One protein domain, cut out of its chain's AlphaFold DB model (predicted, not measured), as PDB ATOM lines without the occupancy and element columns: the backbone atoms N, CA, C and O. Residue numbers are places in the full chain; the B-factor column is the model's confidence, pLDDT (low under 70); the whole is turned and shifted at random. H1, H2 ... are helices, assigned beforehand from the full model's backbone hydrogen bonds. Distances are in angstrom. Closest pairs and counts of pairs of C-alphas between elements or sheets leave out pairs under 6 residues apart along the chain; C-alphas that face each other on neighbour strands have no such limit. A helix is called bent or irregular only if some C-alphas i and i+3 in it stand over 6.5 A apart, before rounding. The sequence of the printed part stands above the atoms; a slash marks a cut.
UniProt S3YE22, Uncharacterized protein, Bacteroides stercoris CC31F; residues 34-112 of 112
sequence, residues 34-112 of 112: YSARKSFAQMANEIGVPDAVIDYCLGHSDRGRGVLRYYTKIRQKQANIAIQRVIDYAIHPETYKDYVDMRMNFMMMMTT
ATOM      1  N   TYR A  34      87.073  35.213  -4.075       86.56
ATOM      2  CA  TYR A  34      88.012  34.244  -4.630       86.56
ATOM      3  C   TYR A  34      88.427  33.196  -3.595       86.56
ATOM      4  O   TYR A  34      88.445  32.007  -3.910       86.56
ATOM      5  N   SER A  35      88.703  33.616  -2.356       88.50
ATOM      6  CA  SER A  35      89.019  32.675  -1.278       88.50
ATOM      7  C   SER A  35      87.824  31.767  -0.984       88.50
ATOM      8  O   SER A  35      87.995  30.555  -0.933       88.50
ATOM      9  N   ALA A  36      86.605  32.316  -0.919       88.06
ATOM     10  CA  ALA A  36      85.386  31.521  -0.744       88.06
ATOM     11  C   ALA A  36      85.174  30.512  -1.891       88.06
ATOM     12  O   ALA A  36      84.880  29.342  -1.647       88.06
ATOM     13  N   ARG A  37      85.394  30.933  -3.146       90.75
ATOM     14  CA  ARG A  37      85.332  30.063  -4.333       90.75
ATOM     15  C   ARG A  37      86.324  28.902  -4.245       90.75
ATOM     16  O   ARG A  37      85.959  27.769  -4.545       90.75
ATOM     17  N   LYS A  38      87.568  29.190  -3.847       91.75
ATOM     18  CA  LYS A  38      88.629  28.188  -3.662       91.75
ATOM     19  C   LYS A  38      88.251  27.187  -2.572       91.75
ATOM     20  O   LYS A  38      88.324  25.992  -2.831       91.75
ATOM     21  N   SER A  39      87.788  27.661  -1.415       92.94
ATOM     22  CA  SER A  39      87.357  26.797  -0.310       92.94
ATOM     23  C   SER A  39      86.205  25.877  -0.715       92.94
ATOM     24  O   SER A  39      86.268  24.683  -0.452       92.94
ATOM     25  N   PHE A  40      85.194  26.395  -1.422       94.81
ATOM     26  CA  PHE A  40      84.104  25.566  -1.943       94.81
ATOM     27  C   PHE A  40      84.614  24.456  -2.871       94.81
ATOM     28  O   PHE A  40      84.262  23.293  -2.690       94.81
ATOM     29  N   ALA A  41      85.451  24.806  -3.853       94.62
ATOM     30  CA  ALA A  41      85.980  23.843  -4.818       94.62
ATOM     31  C   ALA A  41      86.830  22.761  -4.142       94.62
ATOM     32  O   ALA A  41      86.732  21.591  -4.504       94.62
ATOM     33  N   GLN A  42      87.629  23.152  -3.149       94.00
ATOM     34  CA  GLN A  42      88.455  22.238  -2.374       94.00
ATOM     35  C   GLN A  42      87.594  21.250  -1.578       94.00
ATOM     36  O   GLN A  42      87.735  20.049  -1.774       94.00
ATOM     37  N   MET A  43      86.646  21.739  -0.772       94.88
ATOM     38  CA  MET A  43      85.739  20.884   0.006       94.88
ATOM     39  C   MET A  43      84.930  19.941  -0.892       94.88
ATOM     40  O   MET A  43      84.798  18.754  -0.606       94.88
ATOM     41  N   ALA A  44      84.415  20.449  -2.017       94.31
ATOM     42  CA  ALA A  44      83.686  19.638  -2.986       94.31
ATOM     43  C   ALA A  44      84.570  18.539  -3.593       94.31
ATOM     44  O   ALA A  44      84.121  17.402  -3.757       94.31
ATOM     45  N   ASN A  45      85.826  18.866  -3.913       93.75
ATOM     46  CA  ASN A  45      86.769  17.884  -4.417       93.75
ATOM     47  C   ASN A  45      87.092  16.838  -3.350       93.75
ATOM     48  O   ASN A  45      87.006  15.665  -3.680       93.75
ATOM     49  N   GLU A  46      87.368  17.221  -2.100       91.94
ATOM     50  CA  GLU A  46      87.662  16.305  -0.984       91.94
ATOM     51  C   GLU A  46      86.563  15.241  -0.818       91.94
ATOM     52  O   GLU A  46      86.851  14.042  -0.833       91.94
ATOM     53  N   ILE A  47      85.290  15.652  -0.806       93.69
ATOM     54  CA  ILE A  47      84.136  14.749  -0.612       93.69
ATOM     55  C   ILE A  47      83.678  13.996  -1.879       93.69
ATOM     56  O   ILE A  47      82.624  13.344  -1.882       93.69
ATOM     57  N   GLY A  48      84.435  14.079  -2.977       90.88
ATOM     58  CA  GLY A  48      84.175  13.268  -4.176       90.88
ATOM     59  C   GLY A  48      83.158  13.832  -5.149       90.88
ATOM     60  O   GLY A  48      82.597  13.073  -5.940       90.88
ATOM     61  N   VAL A  49      82.898  15.140  -5.129       91.94
ATOM     62  CA  VAL A  49      82.078  15.759  -6.173       91.94
ATOM     63  C   VAL A  49      82.862  15.758  -7.496       91.94
ATOM     64  O   VAL A  49      84.017  16.179  -7.514       91.94
ATOM     65  N   PRO A  50      82.264  15.320  -8.622       89.69
ATOM     66  CA  PRO A  50      82.941  15.338  -9.916       89.69
ATOM     67  C   PRO A  50      83.276  16.757 -10.394       89.69
ATOM     68  O   PRO A  50      82.427  17.649 -10.314       89.69
ATOM     69  N   ASP A  51      84.444  16.934 -11.017       87.06
ATOM     70  CA  ASP A  51      84.924  18.233 -11.518       87.06
ATOM     71  C   ASP A  51      83.915  18.929 -12.440       87.06
ATOM     72  O   ASP A  51      83.657  20.117 -12.297       87.06
ATOM     73  N   ALA A  52      83.231  18.181 -13.314       84.06
ATOM     74  CA  ALA A  52      82.213  18.739 -14.212       84.06
ATOM     75  C   ALA A  52      80.995  19.339 -13.477       84.06
ATOM     76  O   ALA A  52      80.301  20.201 -14.024       84.06
ATOM     77  N   VAL A  53      80.702  18.863 -12.262       87.50
ATOM     78  CA  VAL A  53      79.645  19.411 -11.398       87.50
ATOM     79  C   VAL A  53      80.182  20.615 -10.627       87.50
ATOM     80  O   VAL A  53      79.489  21.625 -10.554       87.50
ATOM     81  N   ILE A  54      81.421  20.550 -10.125       90.19
ATOM     82  CA  ILE A  54      82.093  21.682  -9.465       90.19
ATOM     83  C   ILE A  54      82.205  22.866 -10.434       90.19
ATOM     84  O   ILE A  54      81.771  23.968 -10.109       90.19
ATOM     85  N   ASP A  55      82.690  22.639 -11.653       87.38
ATOM     86  CA  ASP A  55      82.798  23.654 -12.703       87.38
ATOM     87  C   ASP A  55      81.447  24.274 -13.054       87.38
ATOM     88  O   ASP A  55      81.346  25.492 -13.228       87.38
ATOM     89  N   TYR A  56      80.389  23.457 -13.092       87.25
ATOM     90  CA  TYR A  56      79.029  23.947 -13.288       87.25
ATOM     91  C   TYR A  56      78.570  24.835 -12.121       87.25
ATOM     92  O   TYR A  56      78.068  25.932 -12.365       87.25
ATOM     93  N   CYS A  57      78.787  24.420 -10.865       88.31
ATOM     94  CA  CYS A  57      78.488  25.232  -9.675       88.31
ATOM     95  C   CYS A  57      79.250  26.565  -9.680       88.31
ATOM     96  O   CYS A  57      78.740  27.588  -9.231       88.31
ATOM     97  N   LEU A  58      80.472  26.558 -10.208       87.38
ATOM     98  CA  LEU A  58      81.347  27.718 -10.290       87.38
ATOM     99  C   LEU A  58      81.062  28.624 -11.500       87.38
ATOM    100  O   LEU A  58      81.655  29.706 -11.604       87.38
ATOM    101  N   GLY A  59      80.172  28.210 -12.405       80.94
ATOM    102  CA  GLY A  59      79.850  28.942 -13.627       80.94
ATOM    103  C   GLY A  59      81.002  28.975 -14.634       80.94
ATOM    104  O   GLY A  59      81.088  29.904 -15.438       80.94
ATOM    105  N   HIS A  60      81.915  28.002 -14.586       80.19
ATOM    106  CA  HIS A  60      82.946  27.866 -15.606       80.19
ATOM    107  C   HIS A  60      82.316  27.436 -16.934       80.19
ATOM    108  O   HIS A  60      81.487  26.528 -17.004       80.19
ATOM    109  N   SER A  61      82.707  28.110 -18.017       60.53
ATOM    110  CA  SER A  61      82.262  27.745 -19.358       60.53
ATOM    111  C   SER A  61      82.873  26.402 -19.758       60.53
ATOM    112  O   SER A  61      84.084  26.311 -19.952       60.53
ATOM    113  N   ASP A  62      82.020  25.395 -19.931       60.12
ATOM    114  CA  ASP A  62      82.359  24.054 -20.417       60.12
ATOM    115  C   ASP A  62      82.694  24.138 -21.926       60.12
ATOM    116  O   ASP A  62      81.860  23.864 -22.790       60.12
ATOM    117  N   ARG A  63      83.891  24.638 -22.271       55.19
ATOM    118  CA  ARG A  63      84.295  24.925 -23.668       55.19
ATOM    119  C   ARG A  63      84.553  23.670 -24.515       55.19
ATOM    120  O   ARG A  63      84.768  23.800 -25.712       55.19
ATOM    121  N   GLY A  64      84.528  22.473 -23.919       55.75
ATOM    122  CA  GLY A  64      85.006  21.241 -24.560       55.75
ATOM    123  C   GLY A  64      83.991  20.119 -24.814       55.75
ATOM    124  O   GLY A  64      84.386  19.105 -25.375       55.75
ATOM    125  N   ARG A  65      82.712  20.217 -24.412       54.03
ATOM    126  CA  ARG A  65      81.767  19.076 -24.512       54.03
ATOM    127  C   ARG A  65      80.511  19.453 -25.308       54.03
ATOM    128  O   ARG A  65      79.798  20.373 -24.923       54.03
ATOM    129  N   GLY A  66      80.294  18.759 -26.434       57.44
ATOM    130  CA  GLY A  66      79.344  19.088 -27.510       57.44
ATOM    131  C   GLY A  66      77.838  19.039 -27.188       57.44
ATOM    132  O   GLY A  66      77.403  19.145 -26.042       57.44
ATOM    133  N   VAL A  67      77.032  18.884 -28.247       59.34
ATOM    134  CA  VAL A  67      75.563  19.089 -28.325       59.34
ATOM    135  C   VAL A  67      74.743  18.368 -27.235       59.34
ATOM    136  O   VAL A  67      73.663  18.824 -26.862       59.34
ATOM    137  N   LEU A  68      75.277  17.296 -26.640       58.69
ATOM    138  CA  LEU A  68      74.655  16.535 -25.548       58.69
ATOM    139  C   LEU A  68      74.294  17.400 -24.320       58.69
ATOM    140  O   LEU A  68      73.338  17.101 -23.605       58.69
ATOM    141  N   ARG A  69      75.011  18.513 -24.099       60.19
ATOM    142  CA  ARG A  69      74.763  19.465 -23.001       60.19
ATOM    143  C   ARG A  69      73.353  20.067 -23.017       60.19
ATOM    144  O   ARG A  69      72.819  20.357 -21.949       60.19
ATOM    145  N   TYR A  70      72.744  20.231 -24.193       55.88
ATOM    146  CA  TYR A  70      71.383  20.768 -24.318       55.88
ATOM    147  C   TYR A  70      70.315  19.807 -23.771       55.88
ATOM    148  O   TYR A  70      69.255  20.254 -23.338       55.88
ATOM    149  N   TYR A  71      70.617  18.506 -23.710       53.31
ATOM    150  CA  TYR A  71      69.703  17.470 -23.220       53.31
ATOM    151  C   TYR A  71      69.919  17.136 -21.733       53.31
ATOM    152  O   TYR A  71      69.014  16.644 -21.060       53.31
ATOM    153  N   THR A  72      71.082  17.464 -21.160       57.22
ATOM    154  CA  THR A  72      71.394  17.210 -19.744       57.22
ATOM    155  C   THR A  72      70.927  18.346 -18.821       57.22
ATOM    156  O   THR A  72      71.739  18.992 -18.162       57.22
ATOM    157  N   LYS A  73      69.607  18.556 -18.687       56.56
ATOM    158  CA  LYS A  73      69.010  19.367 -17.589       56.56
ATOM    159  C   LYS A  73      69.379  18.850 -16.180       56.56
ATOM    160  O   LYS A  73      69.206  19.547 -15.185       56.56
ATOM    161  N   ILE A  74      69.927  17.636 -16.103       59.62
ATOM    162  CA  ILE A  74      70.330  16.894 -14.898       59.62
ATOM    163  C   ILE A  74      71.379  17.647 -14.049       59.62
ATOM    164  O   ILE A  74      71.419  17.469 -12.829       59.62
ATOM    165  N   ARG A  75      72.172  18.550 -14.647       73.50
ATOM    166  CA  ARG A  75      73.271  19.246 -13.949       73.50
ATOM    167  C   ARG A  75      72.819  20.170 -12.819       73.50
ATOM    168  O   ARG A  75      73.525  20.265 -11.825       73.50
ATOM    169  N   GLN A  76      71.638  20.788 -12.902       83.06
ATOM    170  CA  GLN A  76      71.145  21.643 -11.813       83.06
ATOM    171  C   GLN A  76      70.822  20.834 -10.550       83.06
ATOM    172  O   GLN A  76      71.182  21.240  -9.450       83.06
ATOM    173  N   LYS A  77      70.188  19.661 -10.691       87.69
ATOM    174  CA  LYS A  77      69.890  18.788  -9.544       87.69
ATOM    175  C   LYS A  77      71.179  18.265  -8.907       87.69
ATOM    176  O   LYS A  77      71.298  18.267  -7.687       87.69
ATOM    177  N   GLN A  78      72.151  17.869  -9.728       88.62
ATOM    178  CA  GLN A  78      73.475  17.446  -9.262       88.62
ATOM    179  C   GLN A  78      74.227  18.581  -8.558       88.62
ATOM    180  O   GLN A  78      74.809  18.349  -7.506       88.62
ATOM    181  N   ALA A  79      74.162  19.803  -9.091       89.75
ATOM    182  CA  ALA A  79      74.746  20.987  -8.473       89.75
ATOM    183  C   ALA A  79      74.113  21.291  -7.112       89.75
ATOM    184  O   ALA A  79      74.827  21.509  -6.140       89.75
ATOM    185  N   ASN A  80      72.782  21.223  -7.012       92.38
ATOM    186  CA  ASN A  80      72.082  21.412  -5.744       92.38
ATOM    187  C   ASN A  80      72.510  20.366  -4.707       92.38
ATOM    188  O   ASN A  80      72.818  20.725  -3.576       92.38
ATOM    189  N   ILE A  81      72.580  19.088  -5.095       93.50
ATOM    190  CA  ILE A  81      73.052  18.012  -4.211       93.50
ATOM    191  C   ILE A  81      74.507  18.256  -3.796       93.50
ATOM    192  O   ILE A  81      74.833  18.113  -2.624       93.50
ATOM    193  N   ALA A  82      75.375  18.655  -4.729       93.94
ATOM    194  CA  ALA A  82      76.768  18.970  -4.428       93.94
ATOM    195  C   ALA A  82      76.887  20.120  -3.420       93.94
ATOM    196  O   ALA A  82      77.626  19.997  -2.451       93.94
ATOM    197  N   ILE A  83      76.124  21.203  -3.602       94.31
ATOM    198  CA  ILE A  83      76.101  22.339  -2.672       94.31
ATOM    199  C   ILE A  83      75.646  21.888  -1.282       94.31
ATOM    200  O   ILE A  83      76.302  22.220  -0.301       94.31
ATOM    201  N   GLN A  84      74.570  21.101  -1.191       96.00
ATOM    202  CA  GLN A  84      74.082  20.585   0.091       96.00
ATOM    203  C   GLN A  84      75.124  19.704   0.785       96.00
ATOM    204  O   GLN A  84      75.382  19.900   1.964       96.00
ATOM    205  N   ARG A  85      75.787  18.802   0.050       95.31
ATOM    206  CA  ARG A  85      76.856  17.954   0.604       95.31
ATOM    207  C   ARG A  85      78.057  18.760   1.095       95.31
ATOM    208  O   ARG A  85      78.640  18.409   2.108       95.31
ATOM    209  N   VAL A  86      78.429  19.834   0.398       95.94
ATOM    210  CA  VAL A  86      79.524  20.716   0.837       95.94
ATOM    211  C   VAL A  86      79.142  21.488   2.098       95.94
ATOM    212  O   VAL A  86      79.974  21.636   2.985       95.94
ATOM    213  N   ILE A  87      77.900  21.970   2.191       95.44
ATOM    214  CA  ILE A  87      77.397  22.636   3.400       95.44
ATOM    215  C   ILE A  87      77.386  21.656   4.574       95.44
ATOM    216  O   ILE A  87      77.877  21.989   5.646       95.44
ATOM    217  N   ASP A  88      76.871  20.450   4.353       96.19
ATOM    218  CA  ASP A  88      76.817  19.394   5.359       96.19
ATOM    219  C   ASP A  88      78.221  19.016   5.851       96.19
ATOM    220  O   ASP A  88      78.473  19.035   7.049       96.19
ATOM    221  N   TYR A  89      79.181  18.823   4.942       95.94
ATOM    222  CA  TYR A  89      80.586  18.590   5.291       95.94
ATOM    223  C   TYR A  89      81.216  19.748   6.080       95.94
ATOM    224  O   TYR A  89      81.992  19.513   7.001       95.94
ATOM    225  N   ALA A  90      80.876  20.997   5.752       93.00
ATOM    226  CA  ALA A  90      81.394  22.159   6.469       93.00
ATOM    227  C   ALA A  90      80.861  22.267   7.910       93.00
ATOM    228  O   ALA A  90      81.529  22.859   8.756       93.00
ATOM    229  N   ILE A  91      79.670  21.725   8.185       94.50
ATOM    230  CA  ILE A  91      79.043  21.726   9.518       94.50
ATOM    231  C   ILE A  91      79.427  20.465  10.310       94.50
ATOM    232  O   ILE A  91      79.678  20.559  11.509       94.50
ATOM    233  N   HIS A  92      79.496  19.315   9.636       94.19
ATOM    234  CA  HIS A  92      79.685  17.979  10.212       94.19
ATOM    235  C   HIS A  92      80.876  17.232   9.580       94.19
ATOM    236  O   HIS A  92      80.696  16.153   8.998       94.19
ATOM    237  N   PRO A  93      82.111  17.766   9.649       92.25
ATOM    238  CA  PRO A  93      83.273  17.166   8.988       92.25
ATOM    239  C   PRO A  93      83.574  15.736   9.461       92.25
ATOM    240  O   PRO A  93      84.075  14.916   8.692       92.25
ATOM    241  N   GLU A  94      83.227  15.404  10.704       92.94
ATOM    242  CA  GLU A  94      83.397  14.082  11.303       92.94
ATOM    243  C   GLU A  94      82.667  12.974  10.539       92.94
ATOM    244  O   GLU A  94      83.174  11.858  10.451       92.94
ATOM    245  N   THR A  95      81.520  13.285   9.928       91.81
ATOM    246  CA  THR A  95      80.713  12.301   9.189       91.81
ATOM    247  C   THR A  95      81.353  11.871   7.868       91.81
ATOM    248  O   THR A  95      81.037  10.806   7.341       91.81
ATOM    249  N   TYR A  96      82.293  12.664   7.347       92.44
ATOM    250  CA  TYR A  96      82.999  12.401   6.091       92.44
ATOM    251  C   TYR A  96      84.429  11.899   6.309       92.44
ATOM    252  O   TYR A  96      85.097  11.550   5.335       92.44
ATOM    253  N   LYS A  97      84.902  11.848   7.561       91.19
ATOM    254  CA  LYS A  97      86.303  11.589   7.902       91.19
ATOM    255  C   LYS A  97      86.833  10.287   7.300       91.19
ATOM    256  O   LYS A  97      87.821  10.322   6.576       91.19
ATOM    257  N   ASP A  98      86.128   9.176   7.507       90.44
ATOM    258  CA  ASP A  98      86.550   7.862   7.003       90.44
ATOM    259  C   ASP A  98      86.683   7.845   5.473       90.44
ATOM    260  O   ASP A  98      87.625   7.277   4.917       90.44
ATOM    261  N   TYR A  99      85.757   8.512   4.777       90.31
ATOM    262  CA  TYR A  99      85.786   8.630   3.322       90.31
ATOM    263  C   TYR A  99      86.964   9.485   2.844       90.31
ATOM    264  O   TYR A  99      87.667   9.104   1.902       90.31
ATOM    265  N   VAL A 100      87.181  10.639   3.479       90.62
ATOM    266  CA  VAL A 100      88.272  11.553   3.129       90.62
ATOM    267  C   VAL A 100      89.619  10.877   3.377       90.62
ATOM    268  O   VAL A 100      90.446  10.849   2.468       90.62
ATOM    269  N   ASP A 101      89.811  10.247   4.537       90.75
ATOM    270  CA  ASP A 101      91.050   9.551   4.899       90.75
ATOM    271  C   ASP A 101      91.347   8.396   3.929       90.75
ATOM    272  O   ASP A 101      92.460   8.285   3.404       90.75
ATOM    273  N   MET A 102      90.340   7.573   3.604       91.38
ATOM    274  CA  MET A 102      90.474   6.502   2.610       91.38
ATOM    275  C   MET A 102      90.935   7.052   1.255       91.38
ATOM    276  O   MET A 102      91.839   6.500   0.622       91.38
ATOM    277  N   ARG A 103      90.326   8.149   0.801       87.56
ATOM    278  CA  ARG A 103      90.657   8.747  -0.488       87.56
ATOM    279  C   ARG A 103      92.045   9.380  -0.496       87.56
ATOM    280  O   ARG A 103      92.758   9.230  -1.487       87.56
ATOM    281  N   MET A 104      92.436  10.066   0.575       87.31
ATOM    282  CA  MET A 104      93.770  10.659   0.690       87.31
ATOM    283  C   MET A 104      94.850   9.579   0.646       87.31
ATOM    284  O   MET A 104      95.821   9.718  -0.096       87.31
ATOM    285  N   ASN A 105      94.638   8.463   1.347       89.50
ATOM    286  CA  ASN A 105      95.538   7.312   1.297       89.50
ATOM    287  C   ASN A 105      95.651   6.735  -0.122       89.50
ATOM    288  O   ASN A 105      96.758   6.507  -0.606       89.50
ATOM    289  N   PHE A 106      94.525   6.566  -0.822       89.00
ATOM    290  CA  PHE A 106      94.522   6.098  -2.209       89.00
ATOM    291  C   PHE A 106      95.266   7.055  -3.155       89.00
ATOM    292  O   PHE A 106      96.048   6.615  -3.996       89.00
ATOM    293  N   MET A 107      95.061   8.369  -3.008       84.06
ATOM    294  CA  MET A 107      95.757   9.374  -3.817       84.06
ATOM    295  C   MET A 107      97.269   9.356  -3.561       84.06
ATOM    296  O   MET A 107      98.025   9.378  -4.527       84.06
ATOM    297  N   MET A 108      97.712   9.238  -2.303       86.12
ATOM    298  CA  MET A 108      99.140   9.131  -1.970       86.12
ATOM    299  C   MET A 108      99.796   7.882  -2.585       86.12
ATOM    300  O   MET A 108     100.904   7.975  -3.118       86.12
ATOM    301  N   MET A 109      99.095   6.742  -2.593       85.25
ATOM    302  CA  MET A 109      99.575   5.498  -3.215       85.25
ATOM    303  C   MET A 109      99.700   5.585  -4.743       85.25
ATOM    304  O   MET A 109     100.545   4.913  -5.316       85.25
ATOM    305  N   MET A 110      98.882   6.399  -5.417       77.88
ATOM    306  CA  MET A 110      98.946   6.567  -6.881       77.88
ATOM    307  C   MET A 110     100.012   7.574  -7.335       77.88
ATOM    308  O   MET A 110     100.282   7.690  -8.529       77.88
ATOM    309  N   THR A 111     100.579   8.337  -6.401       71.31
ATOM    310  CA  THR A 111     101.637   9.327  -6.664       71.31
ATOM    311  C   THR A 111     103.049   8.836  -6.333       71.31
ATOM    312  O   THR A 111     103.997   9.597  -6.520       71.31
ATOM    313  N   THR A 112     103.186   7.603  -5.825       56.38
ATOM    314  CA  THR A 112     104.469   6.922  -5.555       56.38
ATOM    315  C   THR A 112     104.802   5.931  -6.658       56.38
ATOM    316  O   THR A 112     106.011   5.786  -6.941       56.38
TER     317      THR A 112
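What this domain is: This is residues 34 to 112 of the 112 residues of an uncharacterized protein of Bacteroides stercoris CC31F (UniProt S3YE22). The helical hairpin of H1 and H2 packs across the long helix H4, and H5 turns off at H4's last end to make an L. Residues 63 to 74, with short H3, stick out, as do residues 105 to 112. You have 79 residues with five named helices, H1 to H5, all helix; only just loose, close to compact, radius of gyration of the C-alphas 14.3 A, spans 38 by 33 by 24 A.

Where its parts are: Find C-alpha 74 at (70.330, 16.894, -14.898); H4 runs 26.4 A to residue 91. H5, residues 93 to 110, ends at (98.946, 6.567, -6.881); it is irregular, C-alphas 95 and 98 being 7.7 A apart. H1 is residues 34 to 46, H2 51 to 57, H3 67 to 70.

How they stand to each other: H4 touches H2 at 89 degrees, about perpendicular; closest are C-alphas 57 and 79, 5.8 A. In H1, H2 and H4 every O i to N i+4 pair is within hydrogen-bond range, in H5 12 of 14; H3 is too short.

The domain as a whole: The printed part has no cut and no long link; pLDDT is under 70 at residues 61 to 74 and 112.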